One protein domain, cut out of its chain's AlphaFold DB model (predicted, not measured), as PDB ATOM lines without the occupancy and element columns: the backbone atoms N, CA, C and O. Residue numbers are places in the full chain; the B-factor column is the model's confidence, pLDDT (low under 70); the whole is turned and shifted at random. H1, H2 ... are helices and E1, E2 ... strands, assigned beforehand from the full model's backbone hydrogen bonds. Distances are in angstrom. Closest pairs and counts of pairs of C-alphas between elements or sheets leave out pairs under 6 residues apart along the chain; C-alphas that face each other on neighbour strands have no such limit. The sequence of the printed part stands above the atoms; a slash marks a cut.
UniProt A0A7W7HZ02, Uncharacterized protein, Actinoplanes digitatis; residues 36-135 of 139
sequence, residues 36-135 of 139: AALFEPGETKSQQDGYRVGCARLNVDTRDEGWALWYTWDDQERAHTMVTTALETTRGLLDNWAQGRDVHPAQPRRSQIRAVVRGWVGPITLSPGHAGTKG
ATOM      1  N   ALA A  36     142.256 113.751 112.011       91.31
ATOM      2  CA  ALA A  36     141.193 113.572 112.978       91.31
ATOM      3  C   ALA A  36     141.323 112.202 113.648       91.31
ATOM      4  O   ALA A  36     141.946 111.286 113.107       91.31
ATOM      5  N   ALA A  37     140.740 112.067 114.831       92.00
ATOM      6  CA  ALA A  37     140.647 110.804 115.541       92.00
ATOM      7  C   ALA A  37     139.394 110.761 116.418       92.00
ATOM      8  O   ALA A  37     138.915 111.791 116.896       92.00
ATOM      9  N   LEU A  38     138.902 109.550 116.656       92.50
ATOM     10  CA  LEU A  38     137.948 109.264 117.720       92.50
ATOM     11  C   LEU A  38     138.732 108.765 118.926       92.50
ATOM     12  O   LEU A  38     139.585 107.886 118.813       92.50
ATOM     13  N   PHE A  39     138.465 109.369 120.074       92.88
ATOM     14  CA  PHE A  39     139.086 109.027 121.338       92.88
ATOM     15  C   PHE A  39     138.005 108.535 122.291       92.88
ATOM     16  O   PHE A  39     137.367 109.318 122.995       92.88
ATOM     17  N   GLU A  40     137.772 107.228 122.255       92.50
ATOM     18  CA  GLU A  40     136.681 106.549 122.950       92.50
ATOM     19  C   GLU A  40     137.218 105.689 124.105       92.50
ATOM     20  O   GLU A  40     138.370 105.233 124.064       92.50
ATOM     21  N   PRO A  41     136.413 105.464 125.158       91.06
ATOM     22  CA  PRO A  41     136.750 104.475 126.170       91.06
ATOM     23  C   PRO A  41     136.804 103.084 125.528       91.06
ATOM     24  O   PRO A  41     135.869 102.661 124.857       91.06
ATOM     25  N   GLY A  42     137.903 102.356 125.728       89.06
ATOM     26  CA  GLY A  42     137.978 100.968 125.266       89.06
ATOM     27  C   GLY A  42     137.264  99.987 126.198       89.06
ATOM     28  O   GLY A  42     136.829 100.326 127.299       89.06
ATOM     29  N   GLU A  43     137.183  98.735 125.767       90.50
ATOM     30  CA  GLU A  43     136.429  97.686 126.466       90.50
ATOM     31  C   GLU A  43     137.212  97.078 127.637       90.50
ATOM     32  O   GLU A  43     136.644  96.660 128.644       90.50
ATOM     33  N   THR A  44     138.540  97.039 127.527       93.88
ATOM     34  CA  THR A  44     139.406  96.471 128.563       93.88
ATOM     35  C   THR A  44     139.803  97.515 129.601       93.88
ATOM     36  O   THR A  44     139.957  98.701 129.302       93.88
ATOM     37  N   LYS A  45     140.093  97.063 130.827       91.25
ATOM     38  CA  LYS A  45     140.564  97.939 131.912       91.25
ATOM     39  C   LYS A  45     141.785  98.780 131.514       91.25
ATOM     40  O   LYS A  45     141.820  99.969 131.804       91.25
ATOM     41  N   SER A  46     142.743  98.183 130.801       91.25
ATOM     42  CA  SER A  46     143.940  98.887 130.317       91.25
ATOM     43  C   SER A  46     143.589 100.023 129.349       91.25
ATOM     44  O   SER A  46     144.099 101.136 129.481       91.25
ATOM     45  N   GLN A  47     142.664  99.785 128.413       90.25
ATOM     46  CA  GLN A  47     142.206 100.828 127.492       90.25
ATOM     47  C   GLN A  47     141.431 101.931 128.219       90.25
ATOM     48  O   GLN A  47     141.621 103.104 127.916       90.25
ATOM     49  N   GLN A  48     140.599 101.582 129.203       92.50
ATOM     50  CA  GLN A  48     139.879 102.563 130.019       92.50
ATOM     51  C   GLN A  48     140.831 103.417 130.863       92.50
ATOM     52  O   GLN A  48     140.653 104.630 130.952       92.50
ATOM     53  N   ASP A  49     141.864 102.813 131.458       92.94
ATOM     54  CA  ASP A  49     142.907 103.540 132.186       92.94
ATOM     55  C   ASP A  49     143.660 104.494 131.239       92.94
ATOM     56  O   ASP A  49     143.853 105.669 131.563       92.94
ATOM     57  N   GLY A  50     144.005 104.029 130.032       90.75
ATOM     58  CA  GLY A  50     144.601 104.856 128.980       90.75
ATOM     59  C   GLY A  50     143.703 106.019 128.549       90.75
ATOM     60  O   GLY A  50     144.177 107.152 128.438       90.75
ATOM     61  N   TYR A  51     142.402 105.771 128.384       92.44
ATOM     62  CA  TYR A  51     141.403 106.791 128.072       92.44
ATOM     63  C   TYR A  51     141.328 107.864 129.167       92.44
ATOM     64  O   TYR A  51     141.397 109.056 128.862       92.44
ATOM     65  N   ARG A  52     141.284 107.464 130.447       92.62
ATOM     66  CA  ARG A  52     141.280 108.396 131.591       92.62
ATOM     67  C   ARG A  52     142.535 109.266 131.629       92.62
ATOM     68  O   ARG A  52     142.435 110.484 131.770       92.62
ATOM     69  N   VAL A  53     143.713 108.665 131.449       92.25
ATOM     70  CA  VAL A  53     144.987 109.404 131.404       92.25
ATOM     71  C   VAL A  53     145.033 110.359 130.208       92.25
ATOM     72  O   VAL A  53     145.498 111.491 130.343       92.25
ATOM     73  N   GLY A  54     144.544 109.936 129.040       90.62
ATOM     74  CA  GLY A  54     144.483 110.786 127.851       90.62
ATOM     75  C   GLY A  54     143.523 111.965 128.013       90.62
ATOM     76  O   GLY A  54     143.907 113.088 127.696       90.62
ATOM     77  N   CYS A  55     142.334 111.752 128.588       92.31
ATOM     78  CA  CYS A  55     141.388 112.830 128.899       92.31
ATOM     79  C   CYS A  55     142.014 113.873 129.833       92.31
ATOM     80  O   CYS A  55     141.947 115.069 129.554       92.31
ATOM     81  N   ALA A  56     142.728 113.426 130.873       91.62
ATOM     82  CA  ALA A  56     143.449 114.323 131.771       91.62
ATOM     83  C   ALA A  56     144.526 115.150 131.040       91.62
ATOM     84  O   ALA A  56     144.643 116.351 131.274       91.62
ATOM     85  N   ARG A  57     145.280 114.548 130.107       89.00
ATOM     86  CA  ARG A  57     146.267 115.271 129.272       89.00
ATOM     87  C   ARG A  57     145.622 116.280 128.325       89.00
ATOM     88  O   ARG A  57     146.218 117.312 128.036       89.00
ATOM     89  N   LEU A  58     144.421 115.973 127.845       89.38
ATOM     90  CA  LEU A  58     143.615 116.854 127.005       89.38
ATOM     91  C   LEU A  58     142.868 117.930 127.812       89.38
ATOM     92  O   LEU A  58     142.220 118.788 127.215       89.38
ATOM     93  N   ASN A  59     142.977 117.903 129.146       90.25
ATOM     94  CA  ASN A  59     142.259 118.774 130.071       90.25
ATOM     95  C   ASN A  59     140.732 118.724 129.866       90.25
ATOM     96  O   ASN A  59     140.053 119.752 129.848       90.25
ATOM     97  N   VAL A  60     140.201 117.516 129.673       92.31
ATOM     98  CA  VAL A  60     138.765 117.253 129.547       92.31
ATOM     99  C   VAL A  60     138.328 116.162 130.511       92.31
ATOM    100  O   VAL A  60     139.095 115.263 130.857       92.31
ATOM    101  N   ASP A  61     137.065 116.230 130.917       94.62
ATOM    102  CA  ASP A  61     136.427 115.173 131.688       94.62
ATOM    103  C   ASP A  61     136.220 113.925 130.818       94.62
ATOM    104  O   ASP A  61     136.100 113.998 129.589       94.62
ATOM    105  N   THR A  62     136.172 112.757 131.448       93.62
ATOM    106  CA  THR A  62     135.840 111.507 130.758       93.62
ATOM    107  C   THR A  62     134.376 111.500 130.347       93.62
ATOM    108  O   THR A  62     133.520 111.982 131.088       93.62
ATOM    109  N   ARG A  63     134.085 110.904 129.193       94.25
ATOM    110  CA  ARG A  63     132.731 110.704 128.685       94.25
ATOM    111  C   ARG A  63     132.571 109.292 128.155       94.25
ATOM    112  O   ARG A  63     133.473 108.784 127.494       94.25
ATOM    113  N   ASP A  64     131.405 108.707 128.388       92.38
ATOM    114  CA  ASP A  64     131.102 107.359 127.910       92.38
ATOM    115  C   ASP A  64     131.059 107.304 126.378       92.38
ATOM    116  O   ASP A  64     131.482 106.318 125.785       92.38
ATOM    117  N   GLU A  65     130.639 108.390 125.717       93.12
ATOM    118  CA  GLU A  65     130.644 108.466 124.251       93.12
ATOM    119  C   GLU A  65     132.026 108.798 123.667       93.12
ATOM    120  O   GLU A  65     132.214 108.743 122.455       93.12
ATOM    121  N   GLY A  66     132.996 109.187 124.500       93.88
ATOM    122  CA  GLY A  66     134.306 109.635 124.045       93.88
ATOM    123  C   GLY A  66     134.348 111.072 123.510       93.88
ATOM    124  O   GLY A  66     133.480 111.916 123.764       93.88
ATOM    125  N   TRP A  67     135.423 111.362 122.778       95.12
ATOM    126  CA  TRP A  67     135.741 112.673 122.219       95.12
ATOM    127  C   TRP A  67     136.170 112.571 120.756       95.12
ATOM    128  O   TRP A  67     136.855 111.635 120.358       95.12
ATOM    129  N   ALA A  68     135.824 113.581 119.965       94.31
ATOM    130  CA  ALA A  68     136.385 113.781 118.638       94.31
ATOM    131  C   ALA A  68     137.594 114.716 118.731       94.31
ATOM    132  O   ALA A  68     137.501 115.806 119.295       94.31
ATOM    133  N   LEU A  69     138.725 114.305 118.168       94.00
ATOM    134  CA  LEU A  69     139.962 115.080 118.141       94.00
ATOM    135  C   LEU A  69     140.223 115.553 116.720       94.00
ATOM    136  O   LEU A  69     140.360 114.729 115.819       94.00
ATOM    137  N   TRP A  70     140.302 116.861 116.510       92.38
ATOM    138  CA  TRP A  70     140.565 117.463 115.205       92.38
ATOM    139  C   TRP A  70     141.918 118.166 115.224       92.38
ATOM    140  O   TRP A  70     142.165 119.029 116.065       92.38
ATOM    141  N   TYR A  71     142.801 117.796 114.301       90.50
ATOM    142  CA  TYR A  71     144.112 118.415 114.150       90.50
ATOM    143  C   TYR A  71     144.026 119.578 113.165       90.50
ATOM    144  O   TYR A  71     143.731 119.378 111.984       90.50
ATOM    145  N   THR A  72     144.272 120.792 113.648       89.00
ATOM    146  CA  THR A  72     144.156 122.022 112.855       89.00
ATOM    147  C   THR A  72     145.160 123.078 113.330       89.00
ATOM    148  O   THR A  72     146.027 122.783 114.155       89.00
ATOM    149  N   TRP A  73     145.098 124.289 112.779       86.50
ATOM    150  CA  TRP A  73     146.060 125.365 113.019       86.50
ATOM    151  C   TRP A  73     145.365 126.632 113.509       86.50
ATOM    152  O   TRP A  73     144.202 126.871 113.192       86.50
ATOM    153  N   ASP A  74     146.059 127.417 114.337       82.06
ATOM    154  CA  ASP A  74     145.589 128.747 114.733       82.06
ATOM    155  C   ASP A  74     145.916 129.794 113.654       82.06
ATOM    156  O   ASP A  74     146.573 129.493 112.657       82.06
ATOM    157  N   ASP A  75     145.490 131.042 113.863       79.00
ATOM    158  CA  ASP A  75     145.756 132.154 112.935       79.00
ATOM    159  C   ASP A  75     147.258 132.465 112.762       79.00
ATOM    160  O   ASP A  75     147.641 133.230 111.882       79.00
ATOM    161  N   GLN A  76     148.120 131.896 113.613       80.75
ATOM    162  CA  GLN A  76     149.579 131.998 113.536       80.75
ATOM    163  C   GLN A  76     150.210 130.710 112.980       80.75
ATOM    164  O   GLN A  76     151.393 130.459 113.213       80.75
ATOM    165  N   GLU A  77     149.416 129.882 112.295       80.19
ATOM    166  CA  GLU A  77     149.808 128.605 111.690       80.19
ATOM    167  C   GLU A  77     150.385 127.590 112.690       80.19
ATOM    168  O   GLU A  77     151.102 126.655 112.325       80.19
ATOM    169  N   ARG A  78     150.065 127.719 113.983       82.75
ATOM    170  CA  ARG A  78     150.512 126.754 114.989       82.75
ATOM    171  C   ARG A  78     149.519 125.622 115.120       82.75
ATOM    172  O   ARG A  78     148.338 125.821 115.404       82.75
ATOM    173  N   ALA A  79     150.051 124.417 114.991       85.38
ATOM    174  CA  ALA A  79     149.288 123.193 115.106       85.38
ATOM    175  C   ALA A  79     148.713 122.980 116.517       85.38
ATOM    176  O   ALA A  79     149.413 123.108 117.530       85.38
ATOM    177  N   HIS A  80     147.446 122.592 116.574       88.44
ATOM    178  CA  HIS A  80     146.732 122.282 117.801       88.44
ATOM    179  C   HIS A  80     145.688 121.178 117.596       88.44
ATOM    180  O   HIS A  80     145.218 120.910 116.490       88.44
ATOM    181  N   THR A  81     145.320 120.540 118.702       90.69
ATOM    182  CA  THR A  81     144.228 119.574 118.793       90.69
ATOM    183  C   THR A  81     143.002 120.278 119.340       90.69
ATOM    184  O   THR A  81     143.000 120.756 120.475       90.69
ATOM    185  N   MET A  82     141.945 120.324 118.542       92.38
ATOM    186  CA  MET A  82     140.627 120.748 118.976       92.38
ATOM    187  C   MET A  82     139.846 119.522 119.455       92.38
ATOM    188  O   MET A  82     139.642 118.575 118.700       92.38
ATOM    189  N   VAL A  83     139.427 119.534 120.720       93.69
ATOM    190  CA  VAL A  83     138.643 118.461 121.343       93.69
ATOM    191  C   VAL A  83     137.168 118.831 121.259       93.69
ATOM    192  O   VAL A  83     136.756 119.866 121.794       93.69
ATOM    193  N   THR A  84     136.372 118.002 120.585       94.00
ATOM    194  CA  THR A  84     134.969 118.290 120.280       94.00
ATOM    195  C   THR A  84     134.026 117.142 120.629       94.00
ATOM    196  O   THR A  84     134.429 115.986 120.759       94.00
ATOM    197  N   THR A  85     132.736 117.454 120.746       93.62
ATOM    198  CA  THR A  85     131.656 116.466 120.880       93.62
ATOM    199  C   THR A  85     131.106 115.985 119.529       93.62
ATOM    200  O   THR A  85     130.113 115.262 119.509       93.62
ATOM    201  N   ALA A  86     131.694 116.389 118.396       91.88
ATOM    202  CA  ALA A  86     131.195 116.100 117.048       91.88
ATOM    203  C   ALA A  86     131.585 114.683 116.573       91.88
ATOM    204  O   ALA A  86     132.270 114.510 115.562       91.88
ATOM    205  N   LEU A  87     131.173 113.664 117.332       92.06
ATOM    206  CA  LEU A  87     131.540 112.261 117.113       92.06
ATOM    207  C   LEU A  87     131.038 111.736 115.764       92.06
ATOM    208  O   LEU A  87     131.845 111.260 114.971       92.06
ATOM    209  N   GLU A  88     129.749 111.905 115.454       89.44
ATOM    210  CA  GLU A  88     129.171 111.418 114.189       89.44
ATOM    211  C   GLU A  88     129.792 112.096 112.965       89.44
ATOM    212  O   GLU A  88     130.153 111.435 111.992       89.44
ATOM    213  N   THR A  89     130.009 113.413 113.036       87.62
ATOM    214  CA  THR A  89     130.718 114.161 111.988       87.62
ATOM    215  C   THR A  89     132.121 113.605 111.774       87.62
ATOM    216  O   THR A  89     132.575 113.480 110.641       87.62
ATOM    217  N   THR A  90     132.810 113.247 112.858       90.38
ATOM    218  CA  THR A  90     134.169 112.703 112.790       90.38
ATOM    219  C   THR A  90     134.180 111.283 112.236       90.38
ATOM    220  O   THR A  90     135.040 110.983 111.417       90.38
ATOM    221  N   ARG A  91     133.215 110.428 112.597       90.62
ATOM    222  CA  ARG A  91     133.052 109.095 111.987       90.62
ATOM    223  C   ARG A  91     132.854 109.206 110.478       90.62
ATOM    224  O   ARG A  91     133.640 108.651 109.719       90.62
ATOM    225  N   GLY A  92     131.895 110.026 110.046       87.19
ATOM    226  CA  GLY A  92     131.635 110.248 108.624       87.19
ATOM    227  C   GLY A  92     132.830 110.846 107.872       87.19
ATOM    228  O   GLY A  92     133.092 110.476 106.726       87.19
ATOM    229  N   LEU A  93     133.590 111.740 108.510       88.44
ATOM    230  CA  LEU A  93     134.837 112.279 107.969       88.44
ATOM    231  C   LEU A  93     135.886 111.177 107.755       88.44
ATOM    232  O   LEU A  93     136.439 111.065 106.661       88.44
ATOM    233  N   LEU A  94     136.133 110.358 108.780       88.44
ATOM    234  CA  LEU A  94     137.107 109.269 108.738       88.44
ATOM    235  C   LEU A  94     136.738 108.214 107.685       88.44
ATOM    236  O   LEU A  94     137.619 107.773 106.951       88.44
ATOM    237  N   ASP A  95     135.454 107.880 107.542       87.81
ATOM    238  CA  ASP A  95     134.970 106.956 106.509       87.81
ATOM    239  C   ASP A  95     135.226 107.486 105.091       87.81
ATOM    240  O   ASP A  95     135.640 106.742 104.200       87.81
ATOM    241  N   ASN A  96     135.013 108.786 104.863       85.12
ATOM    242  CA  ASN A  96     135.304 109.403 103.568       85.12
ATOM    243  C   ASN A  96     136.813 109.441 103.289       85.12
ATOM    244  O   ASN A  96     137.234 109.139 102.170       85.12
ATOM    245  N   TRP A  97     137.634 109.751 104.295       86.38
ATOM    246  CA  TRP A  97     139.093 109.734 104.161       86.38
ATOM    247  C   TRP A  97     139.642 108.336 103.892       86.38
ATOM    248  O   TRP A  97     140.523 108.190 103.050       86.38
ATOM    249  N   ALA A  98     139.084 107.305 104.529       83.25
ATOM    250  CA  ALA A  98     139.432 105.912 104.255       83.25
ATOM    251  C   ALA A  98     139.139 105.512 102.794       83.25
ATOM    252  O   ALA A  98     139.813 104.647 102.241       83.25
ATOM    253  N   GLN A  99     138.177 106.175 102.144       84.81
ATOM    254  CA  GLN A  99     137.867 106.023 100.717       84.81
ATOM    255  C   GLN A  99     138.681 106.966  99.808       84.81
ATOM    256  O   GLN A  99     138.399 107.058  98.613       84.81
ATOM    257  N   GLY A 100     139.653 107.704 100.353       80.69
ATOM    258  CA  GLY A 100     140.482 108.663  99.617       80.69
ATOM    259  C   GLY A 100     139.772 109.965  99.237       80.69
ATOM    260  O   GLY A 100     140.288 110.729  98.424       80.69
ATOM    261  N   ARG A 101     138.585 110.243  99.791       77.62
ATOM    262  CA  ARG A 101     137.842 111.479  99.515       77.62
ATOM    263  C   ARG A 101     138.315 112.579 100.450       77.62
ATOM    264  O   ARG A 101     138.066 112.510 101.648       77.62
ATOM    265  N   ASP A 102     138.950 113.608  99.901       80.06
ATOM    266  CA  ASP A 102     139.472 114.742 100.671       80.06
ATOM    267  C   ASP A 102     138.351 115.730 101.033       80.06
ATOM    268  O   ASP A 102     138.150 116.764 100.397       80.06
ATOM    269  N   VAL A 103     137.537 115.348 102.016       82.69
ATOM    270  CA  VAL A 103     136.449 116.175 102.553       82.69
ATOM    271  C   VAL A 103     136.855 116.781 103.890       82.69
ATOM    272  O   VAL A 103     137.627 116.192 104.641       82.69
ATOM    273  N   HIS A 104     136.306 117.948 104.213       85.00
ATOM    274  CA  HIS A 104     136.574 118.643 105.468       85.00
ATOM    275  C   HIS A 104     135.266 119.092 106.125       85.00
ATOM    276  O   HIS A 104     134.332 119.475 105.414       85.00
ATOM    277  N   PRO A 105     135.172 119.043 107.465       85.31
ATOM    278  CA  PRO A 105     133.962 119.442 108.162       85.31
ATOM    279  C   PRO A 105     133.810 120.968 108.191       85.31
ATOM    280  O   PRO A 105     134.773 121.729 108.061       85.31
ATOM    281  N   ALA A 106     132.582 121.426 108.425       86.56
ATOM    282  CA  ALA A 106     132.344 122.801 108.843       86.56
ATOM    283  C   ALA A 106     132.936 123.047 110.242       86.56
ATOM    284  O   ALA A 106     133.062 122.123 111.052       86.56
ATOM    285  N   GLN A 107     133.262 124.304 110.548       83.00
ATOM    286  CA  GLN A 107     133.722 124.690 111.877       83.00
ATOM    287  C   GLN A 107     132.712 124.223 112.948       83.00
ATOM    288  O   GLN A 107     131.497 124.452 112.801       83.00
ATOM    289  N   PRO A 108     133.179 123.563 114.026       84.00
ATOM    290  CA  PRO A 108     132.279 123.066 115.049       84.00
ATOM    291  C   PRO A 108     131.707 124.254 115.822       84.00
ATOM    292  O   PRO A 108     132.338 125.309 115.953       84.00
ATOM    293  N   ARG A 109     130.490 124.104 116.351       84.75
ATOM    294  CA  ARG A 109     129.889 125.152 117.183       84.75
ATOM    295  C   ARG A 109     130.738 125.338 118.435       84.75
ATOM    296  O   ARG A 109     131.262 124.367 118.975       84.75
ATOM    297  N   ARG A 110     130.801 126.561 118.974       83.69
ATOM    298  CA  ARG A 110     131.515 126.817 120.242       83.69
ATOM    299  C   ARG A 110     131.050 125.899 121.375       83.69
ATOM    300  O   ARG A 110     131.872 125.479 122.173       83.69
ATOM    301  N   SER A 111     129.764 125.543 121.407       85.50
ATOM    302  CA  SER A 111     129.201 124.604 122.387       85.50
ATOM    303  C   SER A 111     129.704 123.164 122.238       85.50
ATOM    304  O   SER A 111     129.629 122.399 123.192       85.50
ATOM    305  N   GLN A 112     130.191 122.786 121.054       87.56
ATOM    306  CA  GLN A 112     130.755 121.464 120.781       87.56
ATOM    307  C   GLN A 112     132.254 121.409 121.086       87.56
ATOM    308  O   GLN A 112     132.791 120.313 121.188       87.56
ATOM    309  N   ILE A 113     132.937 122.552 121.219       90.50
ATOM    310  CA  ILE A 113     134.369 122.619 121.525       90.50
ATOM    311  C   ILE A 113     134.541 122.594 123.041       90.50
ATOM    312  O   ILE A 113     134.075 123.494 123.738       90.50
ATOM    313  N   ARG A 114     135.246 121.584 123.556       93.44
ATOM    314  CA  ARG A 114     135.528 121.476 124.993       93.44
ATOM    315  C   ARG A 114     136.904 122.009 125.361       93.44
ATOM    316  O   ARG A 114     137.045 122.651 126.396       93.44
ATOM    317  N   ALA A 115     137.902 121.749 124.523       90.69
ATOM    318  CA  ALA A 115     139.270 122.182 124.761       90.69
ATOM    319  C   ALA A 115     140.022 122.395 123.446       90.69
ATOM    320  O   ALA A 115     139.696 121.804 122.415       90.69
ATOM    321  N   VAL A 116     141.057 123.228 123.510       89.44
ATOM    322  CA  VAL A 116     142.051 123.396 122.449       89.44
ATOM    323  C   VAL A 116     143.423 123.235 123.086       89.44
ATOM    324  O   VAL A 116     143.794 124.001 123.975       89.44
ATOM    325  N   VAL A 117     144.165 122.221 122.653       88.81
ATOM    326  CA  VAL A 117     145.455 121.829 123.230       88.81
ATOM    327  C   VAL A 117     146.540 122.016 122.181       88.81
ATOM    328  O   VAL A 117     146.352 121.661 121.022       88.81
ATOM    329  N   ARG A 118     147.689 122.585 122.556       85.06
ATOM    330  CA  ARG A 118     148.801 122.777 121.613       85.06
ATOM    331  C   ARG A 118     149.397 121.439 121.173       85.06
ATOM    332  O   ARG A 118     149.599 120.552 121.998       85.06
ATOM    333  N   GLY A 119     149.747 121.341 119.890       78.06
ATOM    334  CA  GLY A 119     150.279 120.118 119.291       78.06
ATOM    335  C   GLY A 119     149.221 119.030 119.097       78.06
ATOM    336  O   GLY A 119     148.022 119.281 119.229       78.06
ATOM    337  N   TRP A 120     149.674 117.822 118.759       74.19
ATOM    338  CA  TRP A 120     148.819 116.646 118.606       74.19
ATOM    339  C   TRP A 120     148.975 115.673 119.775       74.19
ATOM    340  O   TRP A 120     150.097 115.337 120.160       74.19
ATOM    341  N   VAL A 121     147.852 115.203 120.319       66.19
ATOM    342  CA  VAL A 121     147.818 114.268 121.451       66.19
ATOM    343  C   VAL A 121     146.955 113.057 121.082       66.19
ATOM    344  O   VAL A 121     145.747 113.072 121.290       66.19
ATOM    345  N   GLY A 122     147.571 112.004 120.530       62.88
ATOM    346  CA  GLY A 122     146.905 110.721 120.253       62.88
ATOM    347  C   GLY A 122     147.402 109.997 118.991       62.88
ATOM    348  O   GLY A 122     148.324 110.472 118.327       62.88
ATOM    349  N   PRO A 123     146.818 108.845 118.628       64.44
ATOM    350  CA  PRO A 123     146.925 108.295 117.273       64.44
ATOM    351  C   PRO A 123     146.154 109.189 116.288       64.44
ATOM    352  O   PRO A 123     145.053 109.622 116.612       64.44
ATOM    353  N   ILE A 124     146.721 109.497 115.114       72.50
ATOM    354  CA  ILE A 124     146.101 110.383 114.109       72.50
ATOM    355  C   ILE A 124     145.772 109.638 112.819       72.50
ATOM    356  O   ILE A 124     146.637 108.965 112.260       72.50
ATOM    357  N   THR A 125     144.559 109.828 112.302       76.00
ATOM    358  CA  THR A 125     144.273 109.580 110.887       76.00
ATOM    359  C   THR A 125     144.481 110.890 110.145       76.00
ATOM    360  O   THR A 125     143.833 111.890 110.453       76.00
ATOM    361  N   LEU A 126     145.424 110.909 109.206       76.56
ATOM    362  CA  LEU A 126     145.721 112.095 108.405       76.56
ATOM    363  C   LEU A 126     144.663 112.284 107.317       76.56
ATOM    364  O   LEU A 126     144.155 111.307 106.768       76.56
ATOM    365  N   SER A 127     144.372 113.539 106.974       63.50
ATOM    366  CA  SER A 127     143.574 113.826 105.781       63.50
ATOM    367  C   SER A 127     144.355 113.450 104.514       63.50
ATOM    368  O   SER A 127     145.585 113.591 104.502       63.50
ATOM    369  N   PRO A 128     143.690 112.997 103.436       61.22
ATOM    370  CA  PRO A 128     144.353 112.669 102.173       61.22
ATOM    371  C   PRO A 128     145.229 113.810 101.632       61.22
ATOM    372  O   PRO A 128     146.383 113.571 101.268       61.22
ATOM    373  N   GLY A 129     144.747 115.060 101.670       60.31
ATOM    374  CA  GLY A 129     145.537 116.229 101.268       60.31
ATOM    375  C   GLY A 129     146.798 116.442 102.122       60.31
ATOM    376  O   GLY A 129     147.866 116.771 101.592       60.31
ATOM    377  N   HIS A 130     146.723 116.187 103.436       59.03
ATOM    378  CA  HIS A 130     147.867 116.310 104.351       59.03
ATOM    379  C   HIS A 130     148.835 115.117 104.275       59.03
ATOM    380  O   HIS A 130     150.046 115.281 104.439       59.03
ATOM    381  N   ALA A 131     148.332 113.915 103.986       61.84
ATOM    382  CA  ALA A 131     149.151 112.737 103.712       61.84
ATOM    383  C   ALA A 131     149.954 112.909 102.411       61.84
ATOM    384  O   ALA A 131     151.145 112.583 102.375       61.84
ATOM    385  N   GLY A 132     149.331 113.494 101.381       54.75
ATOM    386  CA  GLY A 132     149.980 113.838 100.116       54.75
ATOM    387  C   GLY A 132     151.091 114.880 100.273       54.75
ATOM    388  O   GLY A 132     152.184 114.694  99.745       54.75
ATOM    389  N   THR A 133     150.875 115.933 101.071       57.06
ATOM    390  CA  THR A 133     151.915 116.948 101.350       57.06
ATOM    391  C   THR A 133     153.055 116.433 102.233       57.06
ATOM    392  O   THR A 133     154.164 116.957 102.155       57.06
ATOM    393  N   LYS A 134     152.824 115.390 103.044       53.06
ATOM    394  CA  LYS A 134     153.865 114.730 103.854       53.06
ATOM    395  C   LYS A 134     154.573 113.562 103.159       53.06
ATOM    396  O   LYS A 134     155.428 112.940 103.785       53.06
ATOM    397  N   GLY A 135     154.255 113.260 101.897       39.00
ATOM    398  CA  GLY A 135     154.908 112.176 101.152       39.00
ATOM    399  C   GLY A 135     154.609 110.772 101.692       39.00
ATOM    400  O   GLY A 135     155.398 109.858 101.480       39.00
TER     401      GLY A 135
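What this domain is: This is residues 36 to 135 of the 139 residues of an uncharacterized protein of Actinoplanes digitatis (UniProt A0A7W7HZ02). A strongly twisted sheet of four strands, E1 to E4, makes a wall, with H2 packed slantwise on one of its faces, over E1 and E2. H1 sits at one end of the longest axis, only grazing the sheet, and the short H3 lies toward the opposite end, off the sheet. Residues 99 to 112, a long stretch with no named element, lead from H2 back to the edge strand E4. The printed part has 100 residues with three named helices and four named strands, in the order E1 H1 E2 E3 H2 E4 H3; the sheet runs E1 E2 E3 E4, all antiparallel, and the class is mixed, helices and strands. The whole is compact, with a radius of gyration of the C-alphas of 13.6 A and spans of 37 by 31 by 26 A.

How they stand to each other: E1, residues 36 to 39, is an edge strand and the antiparallel neighbour of E2, residues 67 to 73; N 37 and O 69 are 2.9 A apart, within hydrogen-bond range. H1, residues 45 to 57, only grazes the sheet, with its residues 51 to 57; its closest C-alpha to E1 is that of Tyr 51, 7.5 A from that of Phe 39. E2 and E3, residues 79 to 84, form a hairpin, with N 82 and O 70 at 2.8 A. H2, residues 87 to 98, is on the sheet at a height of 8.9 A, over E1 and E2, and makes two layers with it, a helix on one face of a sheet. On the local plane its line and that of E1 stand at 51 degrees, slantwise to the strands. The closest C-alphas of H2 and E2 are those of Leu 87 and Ala 68, 5.3 A apart. E4, residues 113 to 118, is the other edge strand, antiparallel to E3, with N 83 and O 115 at 2.8 A. H3, residues 128 to 133, is not on the sheet; it is close to H2 but not clearly touching, the closest C-alphas being those of Trp 97 and Pro 128, 6.3 A apart. H1 is apart from H2 and from H3. In H1, H2 and H3 every O i to N i+4 pair is within hydrogen-bond range.

Where its parts are: E1 begins at C-alpha 36, (141.193, 113.572, 112.978), and is 9.7 A long. H1 is 18.4 A long, E2 18.8 A, E3 16.0 A, H2 16.4 A and E4 14.4 A, ending at C-alpha 118, (148.801, 122.777, 121.613). H3, 8.7 A long, ends at C-alpha 133, (151.915, 116.948, 101.350).

The domain as a whole: The two C-alphas farthest apart are those of Thr 44 and Gln 76, 39.9 A. The printed part has no cut. The link from H2 to E4, 14 residues, is long. The mean pLDDT of the printed part is 84.7; residues 121 to 123 and 127 to 135 are under 70.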